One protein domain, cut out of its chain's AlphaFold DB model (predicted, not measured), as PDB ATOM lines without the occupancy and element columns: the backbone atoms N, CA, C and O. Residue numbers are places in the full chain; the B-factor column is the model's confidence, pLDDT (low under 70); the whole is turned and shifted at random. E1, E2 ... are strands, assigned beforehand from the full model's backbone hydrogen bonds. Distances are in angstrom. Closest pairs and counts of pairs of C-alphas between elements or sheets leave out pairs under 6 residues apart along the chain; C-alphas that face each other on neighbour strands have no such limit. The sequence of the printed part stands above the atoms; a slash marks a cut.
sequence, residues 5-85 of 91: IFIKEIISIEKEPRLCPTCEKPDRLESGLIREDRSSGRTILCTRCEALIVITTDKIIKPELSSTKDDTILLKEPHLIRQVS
ATOM      1  N   ILE A   5     163.302 120.863 108.123       93.50
ATOM      2  CA  ILE A   5     163.195 121.506 109.431       93.50
ATOM      3  C   ILE A   5     164.466 121.216 110.215       93.50
ATOM      4  O   ILE A   5     164.790 120.064 110.487       93.50
ATOM      5  N   PHE A   6     165.172 122.272 110.602       94.44
ATOM      6  CA  PHE A   6     166.375 122.163 111.411       94.44
ATOM      7  C   PHE A   6     166.068 122.407 112.879       94.44
ATOM      8  O   PHE A   6     165.318 123.326 113.216       94.44
ATOM      9  N   ILE A   7     166.696 121.611 113.742       95.69
ATOM     10  CA  ILE A   7     166.600 121.747 115.193       95.69
ATOM     11  C   ILE A   7     168.014 121.769 115.771       95.69
ATOM     12  O   ILE A   7     168.799 120.853 115.539       95.69
ATOM     13  N   LYS A   8     168.343 122.830 116.506       95.81
ATOM     14  CA  LYS A   8     169.594 122.997 117.266       95.81
ATOM     15  C   LYS A   8     169.404 122.776 118.758       95.81
ATOM     16  O   LYS A   8     170.341 122.398 119.453       95.81
ATOM     17  N   GLU A   9     168.210 123.065 119.254       95.69
ATOM     18  CA  GLU A   9     167.912 123.056 120.679       95.69
ATOM     19  C   GLU A   9     166.529 122.457 120.913       95.69
ATOM     20  O   GLU A   9     165.586 122.759 120.184       95.69
ATOM     21  N   ILE A  10     166.410 121.620 121.938       95.44
ATOM     22  CA  ILE A  10     165.157 121.029 122.394       95.44
ATOM     23  C   ILE A  10     164.946 121.439 123.847       95.44
ATOM     24  O   ILE A  10     165.807 121.243 124.708       95.44
ATOM     25  N   ILE A  11     163.791 122.035 124.112       94.88
ATOM     26  CA  ILE A  11     163.474 122.681 125.380       94.88
ATOM     27  C   ILE A  11     162.186 122.070 125.902       94.88
ATOM     28  O   ILE A  11     161.134 122.297 125.310       94.88
ATOM     29  N   SER A  12     162.237 121.335 127.009       93.75
ATOM     30  CA  SER A  12     161.013 120.913 127.691       93.75
ATOM     31  C   SER A  12     160.552 121.976 128.688       93.75
ATOM     32  O   SER A  12     161.358 122.531 129.439       93.75
ATOM     33  N   ILE A  13     159.257 122.292 128.682       92.56
ATOM     34  CA  ILE A  13     158.643 123.291 129.566       92.56
ATOM     35  C   ILE A  13     157.237 122.850 129.973       92.56
ATOM     36  O   ILE A  13     156.488 122.319 129.166       92.56
ATOM     37  N   GLU A  14     156.838 123.099 131.216       91.50
ATOM     38  CA  GLU A  14     155.528 122.644 131.713       91.50
ATOM     39  C   GLU A  14     154.356 123.506 131.223       91.50
ATOM     40  O   GLU A  14     153.218 123.047 131.138       91.50
ATOM     41  N   LYS A  15     154.621 124.778 130.905       89.50
ATOM     42  CA  LYS A  15     153.614 125.754 130.480       89.50
ATOM     43  C   LYS A  15     153.970 126.332 129.124       89.50
ATOM     44  O   LYS A  15     155.134 126.597 128.840       89.50
ATOM     45  N   GLU A  16     152.945 126.570 128.317       90.75
ATOM     46  CA  GLU A  16     153.089 127.193 127.006       90.75
ATOM     47  C   GLU A  16     153.731 128.588 127.130       90.75
ATOM     48  O   GLU A  16     153.182 129.455 127.822       90.75
ATOM     49  N   PRO A  17     154.905 128.821 126.518       90.00
ATOM     50  CA  PRO A  17     155.596 130.090 126.663       90.00
ATOM     51  C   PRO A  17     155.040 131.138 125.693       90.00
ATOM     52  O   PRO A  17     154.778 130.853 124.527       90.00
ATOM     53  N   ARG A  18     154.932 132.392 126.154       89.88
ATOM     54  CA  ARG A  18     154.572 133.538 125.293       89.88
ATOM     55  C   ARG A  18     155.700 133.950 124.342       89.88
ATOM     56  O   ARG A  18     155.441 134.542 123.301       89.88
ATOM     57  N   LEU A  19     156.947 133.681 124.732       93.62
ATOM     58  CA  LEU A  19     158.166 134.042 124.006       93.62
ATOM     59  C   LEU A  19     159.030 132.799 123.813       93.62
ATOM     60  O   LEU A  19     159.039 131.914 124.664       93.62
ATOM     61  N   CYS A  20     159.813 132.752 122.738       94.31
ATOM     62  CA  CYS A  20     160.815 131.706 122.565       94.31
ATOM     63  C   CYS A  20     161.790 131.687 123.764       94.31
ATOM     64  O   CYS A  20     162.431 132.710 124.010       94.31
ATOM     65  N   PRO A  21     162.000 130.546 124.450       93.12
ATOM     66  CA  PRO A  21     162.935 130.467 125.573       93.12
ATOM     67  C   PRO A  21     164.420 130.603 125.233       93.12
ATOM     68  O   PRO A  21     165.256 130.540 126.135       93.12
ATOM     69  N   THR A  22     164.751 130.752 123.950       93.75
ATOM     70  CA  THR A  22     166.118 130.959 123.456       93.75
ATOM     71  C   THR A  22     166.380 132.416 123.080       93.75
ATOM     72  O   THR A  22     167.437 132.938 123.405       93.75
ATOM     73  N   CYS A  23     165.451 133.085 122.382       94.56
ATOM     74  CA  CYS A  23     165.649 134.472 121.920       94.56
ATOM     75  C   CYS A  23     164.715 135.511 122.542       94.56
ATOM     76  O   CYS A  23     164.827 136.685 122.191       94.56
ATOM     77  N   GLU A  24     163.782 135.101 123.404       93.31
ATOM     78  CA  GLU A  24     162.827 135.987 124.087       93.31
ATOM     79  C   GLU A  24     161.977 136.831 123.120       93.31
ATOM     80  O   GLU A  24     161.563 137.952 123.412       93.31
ATOM     81  N   LYS A  25     161.705 136.295 121.924       93.56
ATOM     82  CA  LYS A  25     160.827 136.928 120.934       93.56
ATOM     83  C   LYS A  25     159.517 136.148 120.773       93.56
ATOM     84  O   LYS A  25     159.552 134.917 120.838       93.56
ATOM     85  N   PRO A  26     158.378 136.838 120.567       91.12
ATOM     86  CA  PRO A  26     157.073 136.198 120.379       91.12
ATOM     87  C   PRO A  26     156.837 135.723 118.940       91.12
ATOM     88  O   PRO A  26     155.912 134.960 118.685       91.12
ATOM     89  N   ASP A  27     157.616 136.215 117.975       89.62
ATOM     90  CA  ASP A  27     157.405 135.937 116.559       89.62
ATOM     91  C   ASP A  27     158.117 134.659 116.101       89.62
ATOM     92  O   ASP A  27     159.082 134.205 116.717       89.62
ATOM     93  N   ARG A  28     157.655 134.107 114.968       93.62
ATOM     94  CA  ARG A  28     158.217 132.899 114.332       93.62
ATOM     95  C   ARG A  28     158.123 131.631 115.193       93.62
ATOM     96  O   ARG A  28     158.969 130.745 115.083       93.62
ATOM     97  N   LEU A  29     157.088 131.563 116.028       94.38
ATOM     98  CA  LEU A  29     156.675 130.375 116.765       94.38
ATOM     99  C   LEU A  29     155.595 129.636 115.967       94.38
ATOM    100  O   LEU A  29     154.527 130.186 115.708       94.38
ATOM    101  N   GLU A  30     155.876 128.397 115.574       94.06
ATOM    102  CA  GLU A  30     154.976 127.564 114.773       94.06
ATOM    103  C   GLU A  30     154.635 126.280 115.533       94.06
ATOM    104  O   GLU A  30     155.500 125.449 115.812       94.06
ATOM    105  N   SER A  31     153.362 126.113 115.890       92.94
ATOM    106  CA  SER A  31     152.871 124.945 116.624       92.94
ATOM    107  C   SER A  31     152.467 123.802 115.698       92.94
ATOM    108  O   SER A  31     151.906 124.033 114.626       92.94
ATOM    109  N   GLY A  32     152.656 122.564 116.154       87.06
ATOM    110  CA  GLY A  32     152.068 121.388 115.507       87.06
ATOM    111  C   GLY A  32     152.723 120.964 114.191       87.06
ATOM    112  O   GLY A  32     152.131 120.177 113.462       87.06
ATOM    113  N   LEU A  33     153.925 121.458 113.879       91.25
ATOM    114  CA  LEU A  33     154.714 120.971 112.739       91.25
ATOM    115  C   LEU A  33     155.390 119.631 113.042       91.25
ATOM    116  O   LEU A  33     155.355 118.712 112.225       91.25
ATOM    117  N   ILE A  34     155.977 119.533 114.231       93.19
ATOM    118  CA  ILE A  34     156.737 118.380 114.718       93.19
ATOM    119  C   ILE A  34     155.939 117.723 115.841       93.19
ATOM    120  O   ILE A  34     155.236 118.413 116.565       93.19
ATOM    121  N   ARG A  35     156.039 116.419 116.039       92.31
ATOM    122  CA  ARG A  35     155.573 115.741 117.251       92.31
ATOM    123  C   ARG A  35     156.770 115.192 117.999       92.31
ATOM    124  O   ARG A  35     157.756 114.807 117.382       92.31
ATOM    125  N   GLU A  36     156.676 115.220 119.320       91.38
ATOM    126  CA  GLU A  36     157.586 114.482 120.182       91.38
ATOM    127  C   GLU A  36     156.817 113.261 120.686       91.38
ATOM    128  O   GLU A  36     155.852 113.388 121.445       91.38
ATOM    129  N   ASP A  37     157.182 112.090 120.169       89.06
ATOM    130  CA  ASP A  37     156.341 110.894 120.244       89.06
ATOM    131  C   ASP A  37     156.379 110.221 121.625       89.06
ATOM    132  O   ASP A  37     155.484 109.447 121.961       89.06
ATOM    133  N   ARG A  38     157.371 110.540 122.470       87.94
ATOM    134  CA  ARG A  38     157.524 109.923 123.798       87.94
ATOM    135  C   ARG A  38     156.718 110.608 124.885       87.94
ATOM    136  O   ARG A  38     156.183 109.938 125.759       87.94
ATOM    137  N   SER A  39     156.658 111.929 124.846       82.62
ATOM    138  CA  SER A  39     155.982 112.752 125.848       82.62
ATOM    139  C   SER A  39     154.531 113.041 125.484       82.62
ATOM    140  O   SER A  39     153.780 113.539 126.319       82.62
ATOM    141  N   SER A  40     154.129 112.799 124.226       77.06
ATOM    142  CA  SER A  40     152.843 113.268 123.680       77.06
ATOM    143  C   SER A  40     152.601 114.772 123.913       77.06
ATOM    144  O   SER A  40     151.465 115.254 123.856       77.06
ATOM    145  N   GLY A  41     153.670 115.524 124.195       83.69
ATOM    146  CA  GLY A  41     153.622 116.938 124.512       83.69
ATOM    147  C   GLY A  41     153.280 117.763 123.279       83.69
ATOM    148  O   GLY A  41     153.607 117.410 122.142       83.69
ATOM    149  N   ARG A  42     152.636 118.914 123.497       92.06
ATOM    150  CA  ARG A  42     152.437 119.887 122.415       92.06
ATOM    151  C   ARG A  42     153.777 120.519 122.070       92.06
ATOM    152  O   ARG A  42     154.525 120.903 122.960       92.06
ATOM    153  N   THR A  43     154.069 120.668 120.790       95.06
ATOM    154  CA  THR A  43     155.341 121.223 120.325       95.06
ATOM    155  C   THR A  43     155.152 122.599 119.692       95.06
ATOM    156  O   THR A  43     154.144 122.882 119.032       95.06
ATOM    157  N   ILE A  44     156.156 123.452 119.865       96.12
ATOM    158  CA  ILE A  44     156.271 124.756 119.215       96.12
ATOM    159  C   ILE A  44     157.691 124.879 118.674       96.12
ATOM    160  O   ILE A  44     158.659 124.775 119.421       96.12
ATOM    161  N   LEU A  45     157.835 125.126 117.377       96.31
ATOM    162  CA  LEU A  45     159.123 125.381 116.747       96.31
ATOM    163  C   LEU A  45     159.355 126.888 116.630       96.31
ATOM    164  O   LEU A  45     158.569 127.592 116.003       96.31
ATOM    165  N   CYS A  46     160.470 127.379 117.163       96.62
ATOM    166  CA  CYS A  46     160.972 128.707 116.836       96.62
ATOM    167  C   CYS A  46     161.835 128.634 115.575       96.62
ATOM    168  O   CYS A  46     163.002 128.235 115.640       96.62
ATOM    169  N   THR A  47     161.305 129.058 114.429       94.56
ATOM    170  CA  THR A  47     162.030 128.981 113.146       94.56
ATOM    171  C   THR A  47     163.176 129.987 113.037       94.56
ATOM    172  O   THR A  47     164.041 129.847 112.178       94.56
ATOM    173  N   ARG A  48     163.242 130.982 113.934       94.50
ATOM    174  CA  ARG A  48     164.411 131.869 114.070       94.50
ATOM    175  C   ARG A  48     165.599 131.161 114.719       94.50
ATOM    176  O   ARG A  48     166.719 131.303 114.242       94.50
ATOM    177  N   CYS A  49     165.358 130.477 115.835       95.31
ATOM    178  CA  CYS A  49     166.414 129.864 116.643       95.31
ATOM    179  C   CYS A  49     166.694 128.416 116.266       95.31
ATOM    180  O   CYS A  49     167.703 127.879 116.711       95.31
ATOM    181  N   GLU A  50     165.812 127.796 115.478       96.38
ATOM    182  CA  GLU A  50     165.800 126.347 115.272       96.38
ATOM    183  C   GLU A  50     165.620 125.623 116.623       96.38
ATOM    184  O   GLU A  50     166.232 124.591 116.882       96.38
ATOM    185  N   ALA A  51     164.807 126.202 117.517       96.25
ATOM    186  CA  ALA A  51     164.556 125.676 118.858       96.25
ATOM    187  C   ALA A  51     163.177 125.014 118.914       96.25
ATOM    188  O   ALA A  51     162.165 125.668 118.650       96.25
ATOM    189  N   LEU A  52     163.138 123.730 119.262       96.50
ATOM    190  CA  LEU A  52     161.913 122.973 119.474       96.50
ATOM    191  C   LEU A  52     161.533 123.019 120.954       96.50
ATOM    192  O   LEU A  52     162.213 122.466 121.810       96.50
ATOM    193  N   ILE A  53     160.415 123.660 121.246       95.56
ATOM    194  CA  ILE A  53     159.820 123.718 122.574       95.56
ATOM    195  C   ILE A  53     158.824 122.569 122.672       95.56
ATOM    196  O   ILE A  53     157.916 122.471 121.848       95.56
ATOM    197  N   VAL A  54     158.973 121.716 123.678       95.31
ATOM    198  CA  VAL A  54     158.051 120.623 123.980       95.31
ATOM    199  C   VAL A  54     157.360 120.938 125.299       95.31
ATOM    200  O   VAL A  54     157.990 121.005 126.354       95.31
ATOM    201  N   ILE A  55     156.057 121.174 125.228       93.75
ATOM    202  CA  ILE A  55     155.222 121.470 126.382       93.75
ATOM    203  C   ILE A  55     154.846 120.142 127.033       93.75
ATOM    204  O   ILE A  55     153.956 119.438 126.549       93.75
ATOM    205  N   THR A  56     155.562 119.787 128.095       91.38
ATOM    206  CA  THR A  56     155.403 118.531 128.829       91.38
ATOM    207  C   THR A  56     155.961 118.652 130.247       91.38
ATOM    208  O   THR A  56     156.839 119.471 130.525       91.38
ATOM    209  N   THR A  57     155.457 117.812 131.147       89.31
ATOM    210  CA  THR A  57     156.044 117.563 132.472       89.31
ATOM    211  C   THR A  57     157.171 116.528 132.429       89.31
ATOM    212  O   THR A  57     157.919 116.388 133.398       89.31
ATOM    213  N   ASP A  58     157.317 115.807 131.315       89.00
ATOM    214  CA  ASP A  58     158.303 114.744 131.165       89.00
ATOM    215  C   ASP A  58     159.712 115.284 130.909       89.00
ATOM    216  O   ASP A  58     159.940 116.301 130.243       89.00
ATOM    217  N   LYS A  59     160.706 114.550 131.412       85.25
ATOM    218  CA  LYS A  59     162.110 114.818 131.099       85.25
ATOM    219  C   LYS A  59     162.469 114.211 129.752       85.25
ATOM    220  O   LYS A  59     162.553 112.993 129.609       85.25
ATOM    221  N   ILE A  60     162.765 115.072 128.785       88.12
ATOM    222  CA  ILE A  60     163.246 114.655 127.470       88.12
ATOM    223  C   ILE A  60     164.754 114.431 127.557       88.12
ATOM    224  O   ILE A  60     165.519 115.369 127.746       88.12
ATOM    225  N   ILE A  61     165.172 113.170 127.448       86.25
ATOM    226  CA  ILE A  61     166.592 112.769 127.417       86.25
ATOM    227  C   ILE A  61     166.982 112.311 126.009       86.25
ATOM    228  O   ILE A  61     168.087 112.570 125.544       86.25
ATOM    229  N   LYS A  62     166.067 111.609 125.336       88.62
ATOM    230  CA  LYS A  62     166.229 111.090 123.977       88.62
ATOM    231  C   LYS A  62     164.971 111.450 123.191       88.62
ATOM    232  O   LYS A  62     163.989 110.723 123.326       88.62
ATOM    233  N   PRO A  63     164.971 112.587 122.484       88.88
ATOM    234  CA  PRO A  63     163.805 113.061 121.754       88.88
ATOM    235  C   PRO A  63     163.514 112.134 120.578       88.88
ATOM    236  O   PRO A  63     164.431 111.730 119.859       88.88
ATOM    237  N   GLU A  64     162.242 111.821 120.377       92.62
ATOM    238  CA  GLU A  64     161.773 111.064 119.219       92.62
ATOM    239  C   GLU A  64     160.849 111.964 118.411       92.62
ATOM    240  O   GLU A  64     159.769 112.327 118.874       92.62
ATOM    241  N   LEU A  65     161.339 112.422 117.258       92.56
ATOM    242  CA  LEU A  65     160.706 113.492 116.499       92.56
ATOM    243  C   LEU A  65     160.116 112.964 115.200       92.56
ATOM    244  O   LEU A  65     160.835 112.410 114.369       92.56
ATOM    245  N   SER A  66     158.833 113.234 114.989       92.12
ATOM    246  CA  SER A  66     158.139 112.956 113.735       92.12
ATOM    247  C   SER A  66     157.548 114.234 113.145       92.12
ATOM    248  O   SER A  66     157.205 115.180 113.858       92.12
ATOM    249  N   SER A  67     157.467 114.314 111.817       91.44
ATOM    250  CA  SER A  67     156.786 115.427 111.147       91.44
ATOM    251  C   SER A  67     155.315 115.100 110.934       91.44
ATOM    252  O   SER A  67     154.952 113.970 110.619       91.44
ATOM    253  N   THR A  68     154.461 116.114 111.050       86.75
ATOM    254  CA  THR A  68     153.028 115.996 110.743       86.75
ATOM    255  C   THR A  68     152.696 116.103 109.254       86.75
ATOM    256  O   THR A  68     151.576 115.780 108.867       86.75
ATOM    257  N   LYS A  69     153.627 116.588 108.424       87.56
ATOM    258  CA  LYS A  69     153.406 116.902 106.998       87.56
ATOM    259  C   LYS A  69     154.458 116.281 106.075       87.56
ATOM    260  O   LYS A  69     154.742 116.838 105.016       87.56
ATOM    261  N   ASP A  70     155.058 115.168 106.498       84.94
ATOM    262  CA  ASP A  70     156.160 114.501 105.788       84.94
ATOM    263  C   ASP A  70     157.382 115.420 105.556       84.94
ATOM    264  O   ASP A  70     158.161 115.242 104.615       84.94
ATOM    265  N   ASP A  71     157.560 116.434 106.412       89.69
ATOM    266  CA  ASP A  71     158.764 117.265 106.416       89.69
ATOM    267  C   ASP A  71     159.956 116.459 106.944       89.69
ATOM    268  O   ASP A  71     159.835 115.635 107.852       89.69
ATOM    269  N   THR A  72     161.143 116.723 106.401       92.81
ATOM    270  CA  THR A  72     162.376 116.092 106.880       92.81
ATOM    271  C   THR A  72     162.909 116.864 108.078       92.81
ATOM    272  O   THR A  72     163.241 118.043 107.957       92.81
ATOM    273  N   ILE A  73     163.014 116.201 109.229       93.94
ATOM    274  CA  ILE A  73     163.570 116.784 110.453       93.94
ATOM    275  C   ILE A  73     165.063 116.459 110.526       93.94
ATOM    276  O   ILE A  73     165.464 115.302 110.422       93.94
ATOM    277  N   LEU A  74     165.887 117.485 110.720       93.75
ATOM    278  CA  LEU A  74     167.335 117.386 110.859       93.75
ATOM    279  C   LEU A  74     167.762 117.980 112.202       93.75
ATOM    280  O   LEU A  74     167.701 119.194 112.413       93.75
ATOM    281  N   LEU A  75     168.227 117.111 113.095       92.75
ATOM    282  CA  LEU A  75     168.838 117.502 114.361       92.75
ATOM    283  C   LEU A  75     170.313 117.850 114.109       92.75
ATOM    284  O   LEU A  75     171.073 117.024 113.602       92.75
ATOM    285  N   LYS A  76     170.708 119.097 114.379       91.81
ATOM    286  CA  LYS A  76     172.073 119.585 114.139       91.81
ATOM    287  C   LYS A  76     172.981 119.170 115.289       91.81
ATOM    288  O   LYS A  76     172.752 119.596 116.411       91.81
ATOM    289  N   GLU A  77     174.036 118.414 114.999       87.19
ATOM    290  CA  GLU A  77     175.037 118.032 115.999       87.19
ATOM    291  C   GLU A  77     176.135 119.106 116.171       87.19
ATOM    292  O   GLU A  77     176.648 119.606 115.163       87.19
ATOM    293  N   PRO A  78     176.541 119.448 117.412       86.94
ATOM    294  CA  PRO A  78     175.921 119.027 118.669       86.94
ATOM    295  C   PRO A  78     174.604 119.779 118.919       86.94
ATOM    296  O   PRO A  78     174.558 121.008 118.808       86.94
ATOM    297  N   HIS A  79     173.553 119.051 119.292       90.19
ATOM    298  CA  HIS A  79     172.283 119.652 119.706       90.19
ATOM    299  C   HIS A  79     172.230 119.822 121.228       90.19
ATOM    300  O   HIS A  79     172.850 119.073 121.986       90.19
ATOM    301  N   LEU A  80     171.471 120.814 121.689       93.38
ATOM    302  CA  LEU A  80     171.262 121.080 123.112       93.38
ATOM    303  C   LEU A  80     169.895 120.563 123.559       93.38
ATOM    304  O   LEU A  80     168.896 120.792 122.884       93.38
ATOM    305  N   ILE A  81     169.838 119.908 124.719       93.69
ATOM    306  CA  ILE A  81     168.584 119.499 125.361       93.69
ATOM    307  C   ILE A  81     168.564 120.074 126.775       93.69
ATOM    308  O   ILE A  81     169.496 119.843 127.547       93.69
ATOM    309  N   ARG A  82     167.512 120.817 127.133       92.69
ATOM    310  CA  ARG A  82     167.337 121.338 128.498       92.69
ATOM    311  C   ARG A  82     165.879 121.384 128.929       92.69
ATOM    312  O   ARG A  82     164.974 121.499 128.110       92.69
ATOM    313  N   GLN A  83     165.678 121.368 130.241       90.50
ATOM    314  CA  GLN A  83     164.375 121.543 130.873       90.50
ATOM    315  C   GLN A  83     164.294 122.928 131.515       90.50
ATOM    316  O   GLN A  83     165.211 123.347 132.224       90.50
ATOM    317  N   VAL A  84     163.189 123.630 131.285       88.38
ATOM    318  CA  VAL A  84     162.895 124.932 131.885       88.38
ATOM    319  C   VAL A  84     161.735 124.761 132.855       88.38
ATOM    320  O   VAL A  84     160.591 124.588 132.450       88.38
ATOM    321  N   SER A  85     162.041 124.814 134.148       74.94
ATOM    322  CA  SER A  85     161.057 124.716 135.234       74.94
ATOM    323  C   SER A  85     160.375 126.054 135.537       74.94
ATOM    324  O   SER A  85     159.231 126.082 135.972       74.94
TER     325      SER A  85
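What this domain is: This is residues 5 to 85 of the 91 residues of an uncharacterized protein of Candidatus Nitrosomarinus catalina (UniProt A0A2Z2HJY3). A strongly twisted sheet of five strands is folded by sharp bends in its long strands E1 and E7, and a small ribbon of two strands, E3 and E6, packs over one face of it beside E4. The long link of residues 14 to 28 loops past the opposite face. The printed part has 81 residues, with seven named strands E1 to E7 and no named helix: all strand. The large sheet, order E2, E4, E5, E1, E7, is mixed; the ribbon is antiparallel. The whole is compact, with a radius of gyration of the C-alphas of 11.2 A, and rounded, spanning 27 by 25 by 24 A.

Where its parts are: E1, residues 5 to 13, begins at C-alpha 5 (163.195, 121.506, 109.431), measures 20.7 A and bends by 78 degrees at residue 8. E2, residues 29 to 31, runs on into E3, residues 34 to 36, at 67 degrees. E4 is residues 42 to 46, 13.5 A; E5 is residues 51 to 55, 12.7 A; E6 is residues 65 to 67. E7, residues 72 to 84, measures 26.5 A, bends by 93 degrees at residue 78 and ends at C-alpha 84 (162.895, 124.932, 131.885).

How they stand to each other: E1 and E7 are parallel, with N 5 and O 72 2.8 A apart. E5 and E1 are parallel, with N 52 and O 9 at 2.8 A. E4 and E5 form an antiparallel hairpin, with N 44 and O 53 at 2.8 A. E2 and E4 are antiparallel, with N 30 and O 45 at 2.8 A. E3 and E6 are antiparallel, with N 35 and O 66 at 2.8 A. These five N and O pairs are within hydrogen-bond range. The closest C-alphas of E3 and E4, those of Arg 35 and Thr 43, are 6.3 A apart. The closest of E6 and E7, those of Ser 67 and Ile 73, are 7.0 A apart. E3 and E7 are only just apart, at 8.2 A.

The domain as a whole: The C-alphas farthest apart, those of Asp 70 and Ser 85, are 31.5 A apart. The printed part has no cut. The link from E1 to E2 is long. No printed residue is under pLDDT 70.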